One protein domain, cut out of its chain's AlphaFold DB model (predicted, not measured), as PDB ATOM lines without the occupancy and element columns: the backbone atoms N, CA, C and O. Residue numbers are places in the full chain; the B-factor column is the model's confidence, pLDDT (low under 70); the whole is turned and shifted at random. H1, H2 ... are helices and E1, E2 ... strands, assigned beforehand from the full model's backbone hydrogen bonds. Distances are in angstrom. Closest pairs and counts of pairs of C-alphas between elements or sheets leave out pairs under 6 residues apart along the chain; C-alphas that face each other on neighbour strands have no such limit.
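Overview. This is residues 235 to 309 of the 643 residues of the protein "RDR2 protein" of Symbiodinium sp. CCMP2592 (UniProt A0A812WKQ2). The domain is one strongly twisted sheet of four strands, curled like part of a barrel but open between its edge strands E1 and E2, with the short helix H2 packing beside E3 and E4 by its residues 291 to 295. A shorter helix, H1, comes before E1, and a tail with no named element, residues 299 to 309, follows H2 and reaches one end of the longest axis. The printed part has 75 residues, with two named helices and four named strands in the order H1, E1, E2, E3, E4, H2; the sheet runs E1, E4, E3, E2, antiparallel throughout, and the class is mixed, helices and strands. The whole is compact, with a radius of gyration of the C-alphas of 12.9 A, and spans 37 by 32 by 19 A.

Arrangement. H1, residues 235 to 239, is not on the sheet, but only just, with 4 pairs of C-alphas within 10 A. E1, residues 244 to 248, is an edge strand, antiparallel to E4, residues 275 to 282, at 149 degrees; N 247 and O 276 are 2.8 A apart, within hydrogen-bond range. E2, residues 257 to 260, is the other edge strand and forms a hairpin with E3, residues 263 to 271, where N 265 and O 258 are 2.8 A apart. E3 bends by 53 degrees at residue 268. E3 and E4 form a second hairpin, with N 266 and O 279 at 2.8 A. E2, E3 and E4 are a meander, each strand the antiparallel neighbour of the one before; with E1, the antiparallel neighbour of E4, the four make a Greek key. H2, residues 291 to 298, is on the sheet at a height over the sheet of 7.2 A, over none of the strands, but only just, as 2 of its C-alphas fall on E4. The closest C-alphas of H2 and E3 are those of Val 291 and Leu 268, 6.3 A apart. H1 and H2 are close but not clearly touching, the closest C-alphas, of Ala 235 and Leu 298, being 7.6 A apart. H1 is apart from E2, E3 and E4. In H1 and H2 every O i to N i+4 pair is within hydrogen-bond range.

Along the chain. H1 begins at C-alpha 235, (7.777, -13.408, 27.578), and is 5.9 A long from first to last C-alpha. E1 measures 13.3 A and E2 9.9 A. E3 is 22.1 A long and E4 22.0 A, the latter ending at C-alpha 282, (3.140, 0.717, 20.829). H2 is 10.4 A long and ends at C-alpha 298, (1.867, -13.579, 32.425).

Size, cuts and confidence. The two C-alphas farthest apart are those of Leu 261 and Asp 306, 37.2 A. The printed part has no cut and no long link. The mean pLDDT of the printed part is 87.7, and residues 250 to 252 and 272 to 273 are under 70.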
ATOM      1  N   ALA A 235       8.217 -14.741  27.981       88.69
ATOM      2  CA  ALA A 235       7.777 -13.408  27.578       88.69
ATOM      3  C   ALA A 235       8.300 -13.032  26.180       88.69
ATOM      4  O   ALA A 235       7.555 -12.519  25.352       88.69
ATOM      5  N   GLY A 236       9.567 -13.342  25.884       89.06
ATOM      6  CA  GLY A 236      10.154 -13.087  24.567       89.06
ATOM      7  C   GLY A 236       9.540 -13.918  23.437       89.06
ATOM      8  O   GLY A 236       9.476 -13.424  22.313       89.06
ATOM      9  N   ARG A 237       9.090 -15.150  23.721       86.19
ATOM     10  CA  ARG A 237       8.382 -16.015  22.762       86.19
ATOM     11  C   ARG A 237       6.941 -15.560  22.531       86.19
ATOM     12  O   ARG A 237       6.513 -15.525  21.386       86.19
ATOM     13  N   GLN A 238       6.237 -15.187  23.598       86.25
ATOM     14  CA  GLN A 238       4.823 -14.811  23.558       86.25
ATOM     15  C   GLN A 238       4.596 -13.429  22.930       86.25
ATOM     16  O   GLN A 238       3.732 -13.277  22.077       86.25
ATOM     17  N   PHE A 239       5.396 -12.426  23.304       89.81
ATOM     18  CA  PHE A 239       5.162 -11.032  22.889       89.81
ATOM     19  C   PHE A 239       6.155 -10.509  21.845       89.81
ATOM     20  O   PHE A 239       6.013  -9.386  21.362       89.81
ATOM     21  N   GLY A 240       7.180 -11.296  21.508       89.56
ATOM     22  CA  GLY A 240       8.309 -10.848  20.701       89.56
ATOM     23  C   GLY A 240       9.383 -10.168  21.549       89.56
ATOM     24  O   GLY A 240       9.127  -9.289  22.373       89.56
ATOM     25  N   SER A 241      10.634 -10.582  21.355       89.88
ATOM     26  CA  SER A 241      11.754 -10.108  22.182       89.88
ATOM     27  C   SER A 241      12.091  -8.629  21.968       89.88
ATOM     28  O   SER A 241      12.691  -8.007  22.840       89.88
ATOM     29  N   ASP A 242      11.692  -8.048  20.839       90.00
ATOM     30  CA  ASP A 242      11.900  -6.636  20.530       90.00
ATOM     31  C   ASP A 242      10.959  -5.708  21.321       90.00
ATOM     32  O   ASP A 242      11.235  -4.511  21.441       90.00
ATOM     33  N   ARG A 243       9.880  -6.235  21.916       93.50
ATOM     34  CA  ARG A 243       8.988  -5.468  22.800       93.50
ATOM     35  C   ARG A 243       9.551  -5.219  24.196       93.50
ATOM     36  O   ARG A 243       8.910  -4.520  24.976       93.50
ATOM     37  N   PHE A 244      10.724  -5.749  24.528       93.00
ATOM     38  CA  PHE A 244      11.304  -5.614  25.862       93.00
ATOM     39  C   PHE A 244      12.579  -4.779  25.841       93.00
ATOM     40  O   PHE A 244      13.486  -5.015  25.045       93.00
ATOM     41  N   LEU A 245      12.674  -3.834  26.775       91.56
ATOM     42  CA  LEU A 245      13.867  -3.021  26.991       91.56
ATOM     43  C   LEU A 245      14.339  -3.180  28.431       91.56
ATOM     44  O   LEU A 245      13.643  -2.830  29.381       91.56
ATOM     45  N   MET A 246      15.544  -3.720  28.585       90.50
ATOM     46  CA  MET A 246      16.191  -3.883  29.881       90.50
ATOM     47  C   MET A 246      17.121  -2.703  30.143       90.50
ATOM     48  O   MET A 246      18.078  -2.486  29.403       90.50
ATOM     49  N   VAL A 247      16.865  -1.972  31.221       88.56
ATOM     50  CA  VAL A 247      17.635  -0.794  31.622       88.56
ATOM     51  C   VAL A 247      18.323  -1.083  32.948       88.56
ATOM     52  O   VAL A 247      17.669  -1.459  33.921       88.56
ATOM     53  N   ARG A 248      19.647  -0.899  32.995       87.06
ATOM     54  CA  ARG A 248      20.384  -0.844  34.260       87.06
ATOM     55  C   ARG A 248      20.490   0.599  34.718       87.06
ATOM     56  O   ARG A 248      20.963   1.444  33.965       87.06
ATOM     57  N   MET A 249      20.065   0.882  35.939       79.25
ATOM     58  CA  MET A 249      20.051   2.227  36.495       79.25
ATOM     59  C   MET A 249      20.613   2.250  37.909       79.25
ATOM     60  O   MET A 249      20.311   1.400  38.735       79.25
ATOM     61  N   LYS A 250      21.417   3.278  38.198       69.31
ATOM     62  CA  LYS A 250      21.961   3.529  39.540       69.31
ATOM     63  C   LYS A 250      20.962   4.237  40.468       69.31
ATOM     64  O   LYS A 250      21.217   4.347  41.660       69.31
ATOM     65  N   ARG A 251      19.856   4.761  39.922       61.47
ATOM     66  CA  ARG A 251      18.826   5.505  40.664       61.47
ATOM     67  C   ARG A 251      17.713   4.578  41.152       61.47
ATOM     68  O   ARG A 251      17.323   3.659  40.444       61.47
ATOM     69  N   LEU A 252      17.155   4.898  42.319       59.47
ATOM     70  CA  LEU A 252      16.108   4.121  42.998       59.47
ATOM     71  C   LEU A 252      14.676   4.381  42.489       59.47
ATOM     72  O   LEU A 252      13.739   3.786  43.009       59.47
ATOM     73  N   ARG A 253      14.462   5.277  41.514       72.94
ATOM     74  CA  ARG A 253      13.120   5.579  40.978       72.94
ATOM     75  C   ARG A 253      13.122   5.567  39.445       72.94
ATOM     76  O   ARG A 253      13.472   6.586  38.846       72.94
ATOM     77  N   PRO A 254      12.778   4.435  38.801       77.38
ATOM     78  CA  PRO A 254      12.611   4.386  37.351       77.38
ATOM     79  C   PRO A 254      11.469   5.303  36.887       77.38
ATOM     80  O   PRO A 254      10.441   5.368  37.565       77.38
ATOM     81  N   PRO A 255      11.583   5.965  35.719       82.75
ATOM     82  CA  PRO A 255      10.424   6.595  35.098       82.75
ATOM     83  C   PRO A 255       9.366   5.527  34.800       82.75
ATOM     84  O   PRO A 255       9.702   4.435  34.339       82.75
ATOM     85  N   GLY A 256       8.092   5.839  35.049       85.94
ATOM     86  CA  GLY A 256       6.989   4.909  34.779       85.94
ATOM     87  C   GLY A 256       6.773   4.652  33.285       85.94
ATOM     88  O   GLY A 256       6.382   3.555  32.900       85.94
ATOM     89  N   GLN A 257       7.074   5.641  32.440       91.44
ATOM     90  CA  GLN A 257       7.014   5.532  30.985       91.44
ATOM     91  C   GLN A 257       7.949   6.543  30.312       91.44
ATOM     92  O   GLN A 257       8.275   7.569  30.913       91.44
ATOM     93  N   PHE A 258       8.354   6.268  29.074       90.50
ATOM     94  CA  PHE A 258       9.084   7.202  28.215       90.50
ATOM     95  C   PHE A 258       9.001   6.790  26.739       90.50
ATOM     96  O   PHE A 258       8.775   5.623  26.418       90.50
ATOM     97  N   ASP A 259       9.234   7.739  25.834       91.38
ATOM     98  CA  ASP A 259       9.332   7.466  24.400       91.38
ATOM     99  C   ASP A 259      10.810   7.326  23.990       91.38
ATOM    100  O   ASP A 259      11.648   8.163  24.320       91.38
ATOM    101  N   PHE A 260      11.148   6.251  23.275       89.94
ATOM    102  CA  PHE A 260      12.509   5.984  22.792       89.94
ATOM    103  C   PHE A 260      12.469   5.105  21.539       89.94
ATOM    104  O   PHE A 260      11.678   4.166  21.461       89.94
ATOM    105  N   LEU A 261      13.302   5.413  20.536       89.38
ATOM    106  CA  LEU A 261      13.328   4.713  19.238       89.38
ATOM    107  C   LEU A 261      11.937   4.560  18.595       89.38
ATOM    108  O   LEU A 261      11.589   3.510  18.056       89.38
ATOM    109  N   ARG A 262      11.125   5.627  18.653       92.94
ATOM    110  CA  ARG A 262       9.747   5.678  18.124       92.94
ATOM    111  C   ARG A 262       8.788   4.656  18.760       92.94
ATOM    112  O   ARG A 262       7.732   4.392  18.192       92.94
ATOM    113  N   ARG A 263       9.132   4.092  19.917       95.25
ATOM    114  CA  ARG A 263       8.270   3.215  20.716       95.25
ATOM    115  C   ARG A 263       7.939   3.890  22.043       95.25
ATOM    116  O   ARG A 263       8.773   4.622  22.581       95.25
ATOM    117  N   ARG A 264       6.738   3.623  22.557       95.19
ATOM    118  CA  ARG A 264       6.330   4.013  23.910       95.19
ATOM    119  C   ARG A 264       6.651   2.883  24.870       95.19
ATOM    120  O   ARG A 264       6.052   1.815  24.778       95.19
ATOM    121  N   TRP A 265       7.590   3.128  25.772       95.19
ATOM    122  CA  TRP A 265       8.058   2.165  26.757       95.19
ATOM    123  C   TRP A 265       7.387   2.432  28.092       95.19
ATOM    124  O   TRP A 265       7.461   3.546  28.607       95.19
ATOM    125  N   ARG A 266       6.778   1.405  28.680       95.75
ATOM    126  CA  ARG A 266       6.153   1.475  29.999       95.75
ATOM    127  C   ARG A 266       6.757   0.451  30.943       95.75
ATOM    128  O   ARG A 266       7.144  -0.641  30.532       95.75
ATOM    129  N   LEU A 267       6.911   0.844  32.202       92.25
ATOM    130  CA  LEU A 267       7.498   0.022  33.249       92.25
ATOM    131  C   LEU A 267       6.693  -1.271  33.402       92.25
ATOM    132  O   LEU A 267       5.515  -1.221  33.740       92.25
ATOM    133  N   LEU A 268       7.344  -2.413  33.180       91.56
ATOM    134  CA  LEU A 268       6.709  -3.722  33.290       91.56
ATOM    135  C   LEU A 268       7.007  -4.379  34.637       91.56
ATOM    136  O   LEU A 268       6.092  -4.805  35.332       91.56
ATOM    137  N   TYR A 269       8.284  -4.502  35.005       88.06
ATOM    138  CA  TYR A 269       8.672  -5.059  36.303       88.06
ATOM    139  C   TYR A 269      10.092  -4.633  36.698       88.06
ATOM    140  O   TYR A 269      10.912  -4.251  35.855       88.06
ATOM    141  N   TRP A 270      10.397  -4.722  37.994       84.94
ATOM    142  CA  TRP A 270      11.678  -4.290  38.559       84.94
ATOM    143  C   TRP A 270      12.401  -5.442  39.259       84.94
ATOM    144  O   TRP A 270      11.879  -6.065  40.185       84.94
ATOM    145  N   LYS A 271      13.637  -5.712  38.831       81.44
ATOM    146  CA  LYS A 271      14.577  -6.621  39.487       81.44
ATOM    147  C   LYS A 271      15.635  -5.827  40.266       81.44
ATOM    148  O   LYS A 271      16.561  -5.254  39.698       81.44
ATOM    149  N   VAL A 272      15.492  -5.831  41.586       67.31
ATOM    150  CA  VAL A 272      16.400  -5.163  42.533       67.31
ATOM    151  C   VAL A 272      17.835  -5.729  42.419       67.31
ATOM    152  O   VAL A 272      17.982  -6.941  42.218       67.31
ATOM    153  N   PRO A 273      18.885  -4.892  42.572       64.38
ATOM    154  CA  PRO A 273      18.816  -3.462  42.900       64.38
ATOM    155  C   PRO A 273      18.677  -2.526  41.696       64.38
ATOM    156  O   PRO A 273      18.016  -1.501  41.814       64.38
ATOM    157  N   ASP A 274      19.239  -2.871  40.543       78.19
ATOM    158  CA  ASP A 274      19.552  -1.895  39.495       78.19
ATOM    159  C   ASP A 274      18.945  -2.218  38.126       78.19
ATOM    160  O   ASP A 274      19.165  -1.466  37.183       78.19
ATOM    161  N   GLN A 275      18.186  -3.308  37.972       87.06
ATOM    162  CA  GLN A 275      17.690  -3.743  36.664       87.06
ATOM    163  C   GLN A 275      16.174  -3.576  36.539       87.06
ATOM    164  O   GLN A 275      15.394  -4.215  37.242       87.06
ATOM    165  N   VAL A 276      15.741  -2.797  35.556       89.19
ATOM    166  CA  VAL A 276      14.328  -2.551  35.261       89.19
ATOM    167  C   VAL A 276      14.004  -3.035  33.857       89.19
ATOM    168  O   VAL A 276      14.810  -2.878  32.941       89.19
ATOM    169  N   THR A 277      12.827  -3.626  33.687       91.88
ATOM    170  CA  THR A 277      12.335  -4.063  32.382       91.88
ATOM    171  C   THR A 277      11.131  -3.223  31.987       91.88
ATOM    172  O   THR A 277      10.166  -3.100  32.744       91.88
ATOM    173  N   TYR A 278      11.192  -2.674  30.781       94.12
ATOM    174  CA  TYR A 278      10.120  -1.939  30.129       94.12
ATOM    175  C   TYR A 278       9.509  -2.770  29.003       94.12
ATOM    176  O   TYR A 278      10.201  -3.568  28.369       94.12
ATOM    177  N   PHE A 279       8.227  -2.538  28.745       96.31
ATOM    178  CA  PHE A 279       7.474  -3.106  27.636       96.31
ATOM    179  C   PHE A 279       7.096  -2.014  26.633       96.31
ATOM    180  O   PHE A 279       6.707  -0.916  27.033       96.31
ATOM    181  N   ALA A 280       7.213  -2.304  25.341       96.88
ATOM    182  CA  ALA A 280       6.770  -1.416  24.276       96.88
ATOM    183  C   ALA A 280       5.259  -1.572  24.057       96.88
ATOM    184  O   ALA A 280       4.820  -2.510  23.389       96.88
ATOM    185  N   GLU A 281       4.471  -0.632  24.585       96.06
ATOM    186  CA  GLU A 281       3.012  -0.657  24.427       96.06
ATOM    187  C   GLU A 281       2.597  -0.405  22.975       96.06
ATOM    188  O   GLU A 281       1.626  -0.979  22.494       96.06
ATOM    189  N   LYS A 282       3.351   0.438  22.255       94.69
ATOM    190  CA  LYS A 282       3.140   0.717  20.829       94.69
ATOM    191  C   LYS A 282       4.382   1.250  20.129       94.69
ATOM    192  O   LYS A 282       5.304   1.771  20.761       94.69
ATOM    193  N   GLY A 283       4.365   1.177  18.802       93.25
ATOM    194  CA  GLY A 283       5.356   1.774  17.912       93.25
ATOM    195  C   GLY A 283       5.372   1.094  16.539       93.25
ATOM    196  O   GLY A 283       4.540   0.230  16.270       93.25
ATOM    197  N   PRO A 284       6.302   1.469  15.646       91.12
ATOM    198  CA  PRO A 284       6.389   0.891  14.310       91.12
ATOM    199  C   PRO A 284       6.519  -0.638  14.341       91.12
ATOM    200  O   PRO A 284       7.427  -1.170  14.983       91.12
ATOM    201  N   GLY A 285       5.626  -1.318  13.618       89.06
ATOM    202  CA  GLY A 285       5.609  -2.780  13.498       89.06
ATOM    203  C   GLY A 285       5.030  -3.525  14.704       89.06
ATOM    204  O   GLY A 285       5.105  -4.748  14.718       89.06
ATOM    205  N   LEU A 286       4.465  -2.821  15.693       90.50
ATOM    206  CA  LEU A 286       3.859  -3.417  16.884       90.50
ATOM    207  C   LEU A 286       2.358  -3.116  16.940       90.50
ATOM    208  O   LEU A 286       1.949  -1.967  16.777       90.50
ATOM    209  N   GLU A 287       1.556  -4.134  17.236       91.50
ATOM    210  CA  GLU A 287       0.168  -3.965  17.673       91.50
ATOM    211  C   GLU A 287       0.117  -3.305  19.062       91.50
ATOM    212  O   GLU A 287       0.968  -3.592  19.910       91.50
ATOM    213  N   GLU A 288      -0.840  -2.405  19.295       94.00
ATOM    214  CA  GLU A 288      -0.968  -1.714  20.581       94.00
ATOM    215  C   GLU A 288      -1.449  -2.682  21.667       94.00
ATOM    216  O   GLU A 288      -2.494  -3.309  21.534       94.00
ATOM    217  N   GLN A 289      -0.679  -2.797  22.747       94.69
ATOM    218  CA  GLN A 289      -0.985  -3.679  23.870       94.69
ATOM    219  C   GLN A 289      -0.546  -3.005  25.165       94.69
ATOM    220  O   GLN A 289       0.578  -2.515  25.259       94.69
ATOM    221  N   SER A 290      -1.420  -2.963  26.168       93.88
ATOM    222  CA  SER A 290      -1.091  -2.327  27.441       93.88
ATOM    223  C   SER A 290      -0.275  -3.246  28.347       93.88
ATOM    224  O   SER A 290      -0.344  -4.476  28.256       93.88
ATOM    225  N   VAL A 291       0.478  -2.646  29.270       93.12
ATOM    226  CA  VAL A 291       1.204  -3.399  30.305       93.12
ATOM    227  C   VAL A 291       0.258  -4.218  31.187       93.12
ATOM    228  O   VAL A 291       0.616  -5.314  31.603       93.12
ATOM    229  N   GLU A 292      -0.954  -3.730  31.442       91.00
ATOM    230  CA  GLU A 292      -1.963  -4.428  32.237       91.00
ATOM    231  C   GLU A 292      -2.414  -5.735  31.574       91.00
ATOM    232  O   GLU A 292      -2.534  -6.758  32.251       91.00
ATOM    233  N   THR A 293      -2.589  -5.731  30.248       90.88
ATOM    234  CA  THR A 293      -2.877  -6.949  29.481       90.88
ATOM    235  C   THR A 293      -1.718  -7.936  29.590       90.88
ATOM    236  O   THR A 293      -1.932  -9.100  29.922       90.88
ATOM    237  N   VAL A 294      -0.478  -7.462  29.423       91.31
ATOM    238  CA  VAL A 294       0.727  -8.301  29.554       91.31
ATOM    239  C   VAL A 294       0.854  -8.886  30.962       91.31
ATOM    240  O   VAL A 294       1.176 -10.063  31.118       91.31
ATOM    241  N   TRP A 295       0.594  -8.099  32.009       90.62
ATOM    242  CA  TRP A 295       0.572  -8.604  33.381       90.62
ATOM    243  C   TRP A 295      -0.448  -9.718  33.548       90.62
ATOM    244  O   TRP A 295      -0.094 -10.755  34.102       90.62
ATOM    245  N   ASN A 296      -1.669  -9.529  33.051       88.06
ATOM    246  CA  ASN A 296      -2.734 -10.514  33.185       88.06
ATOM    247  C   ASN A 296      -2.465 -11.799  32.383       88.06
ATOM    248  O   ASN A 296      -2.810 -12.882  32.844       88.06
ATOM    249  N   GLU A 297      -1.807 -11.701  31.229       85.88
ATOM    250  CA  GLU A 297      -1.373 -12.870  30.457       85.88
ATOM    251  C   GLU A 297      -0.232 -13.638  31.147       85.88
ATOM    252  O   GLU A 297      -0.221 -14.867  31.160       85.88
ATOM    253  N   LEU A 298       0.732 -12.936  31.755       87.25
ATOM    254  CA  LEU A 298       1.867 -13.579  32.425       87.25
ATOM    255  C   LEU A 298       1.508 -14.147  33.805       87.25
ATOM    256  O   LEU A 298       1.956 -15.234  34.173       87.25
ATOM    257  N   VAL A 299       0.760 -13.379  34.596       89.75
ATOM    258  CA  VAL A 299       0.308 -13.715  35.949       89.75
ATOM    259  C   VAL A 299      -1.120 -13.177  36.109       89.75
ATOM    260  O   VAL A 299      -1.296 -12.000  36.430       89.75
ATOM    261  N   PRO A 300      -2.147 -14.026  35.930       87.69
ATOM    262  CA  PRO A 300      -3.537 -13.584  35.909       87.69
ATOM    263  C   PRO A 300      -3.937 -12.825  37.170       87.69
ATOM    264  O   PRO A 300      -3.959 -13.377  38.272       87.69
ATOM    265  N   MET A 301      -4.238 -11.537  37.023       85.75
ATOM    266  CA  MET A 301      -4.409 -10.638  38.163       85.75
ATOM    267  C   MET A 301      -5.699 -10.941  38.916       85.75
ATOM    268  O   MET A 301      -5.682 -10.991  40.143       85.75
ATOM    269  N   ALA A 302      -6.792 -11.208  38.192       83.25
ATOM    270  CA  ALA A 302      -8.125 -11.439  38.759       83.25
ATOM    271  C   ALA A 302      -8.146 -12.546  39.825       83.25
ATOM    272  O   ALA A 302      -8.850 -12.448  40.823       83.25
ATOM    273  N   VAL A 303      -7.324 -13.575  39.633       83.38
ATOM    274  CA  VAL A 303      -7.304 -14.777  40.475       83.38
ATOM    275  C   VAL A 303      -6.148 -14.764  41.472       83.38
ATOM    276  O   VAL A 303      -6.001 -15.700  42.244       83.38
ATOM    277  N   ASN A 304      -5.318 -13.720  41.465       87.81
ATOM    278  CA  ASN A 304      -4.145 -13.581  42.328       87.81
ATOM    279  C   ASN A 304      -4.124 -12.241  43.089       87.81
ATOM    280  O   ASN A 304      -3.057 -11.770  43.490       87.81
ATOM    281  N   GLN A 305      -5.288 -11.614  43.283       86.25
ATOM    282  CA  GLN A 305      -5.425 -10.312  43.955       86.25
ATOM    283  C   GLN A 305      -5.008 -10.341  45.433       86.25
ATOM    284  O   GLN A 305      -4.684  -9.309  46.011       86.25
ATOM    285  N   ASP A 306      -4.986 -11.525  46.042       87.75
ATOM    286  CA  ASP A 306      -4.523 -11.764  47.409       87.75
ATOM    287  C   ASP A 306      -2.992 -11.687  47.555       87.75
ATOM    288  O   ASP A 306      -2.467 -11.638  48.670       87.75
ATOM    289  N   MET A 307      -2.238 -11.688  46.448       89.88
ATOM    290  CA  MET A 307      -0.788 -11.532  46.491       89.88
ATOM    291  C   MET A 307      -0.382 -10.080  46.755       89.88
ATOM    292  O   MET A 307      -0.883  -9.144  46.139       89.88
ATOM    293  N   THR A 308       0.643  -9.887  47.586       90.31
ATOM    294  CA  THR A 308       1.286  -8.573  47.713       90.31
ATOM    295  C   THR A 308       1.937  -8.155  46.390       90.31
ATOM    296  O   THR A 308       2.453  -8.998  45.649       90.31
ATOM    297  N   LEU A 309       2.010  -6.846  46.122       85.50
ATOM    298  CA  LEU A 309       2.647  -6.302  44.911       85.50
ATOM    299  C   LEU A 309       4.091  -6.795  44.729       85.50
ATOM    300  O   LEU A 309       4.499  -7.164  43.628       85.50
TER     301      LEU A 309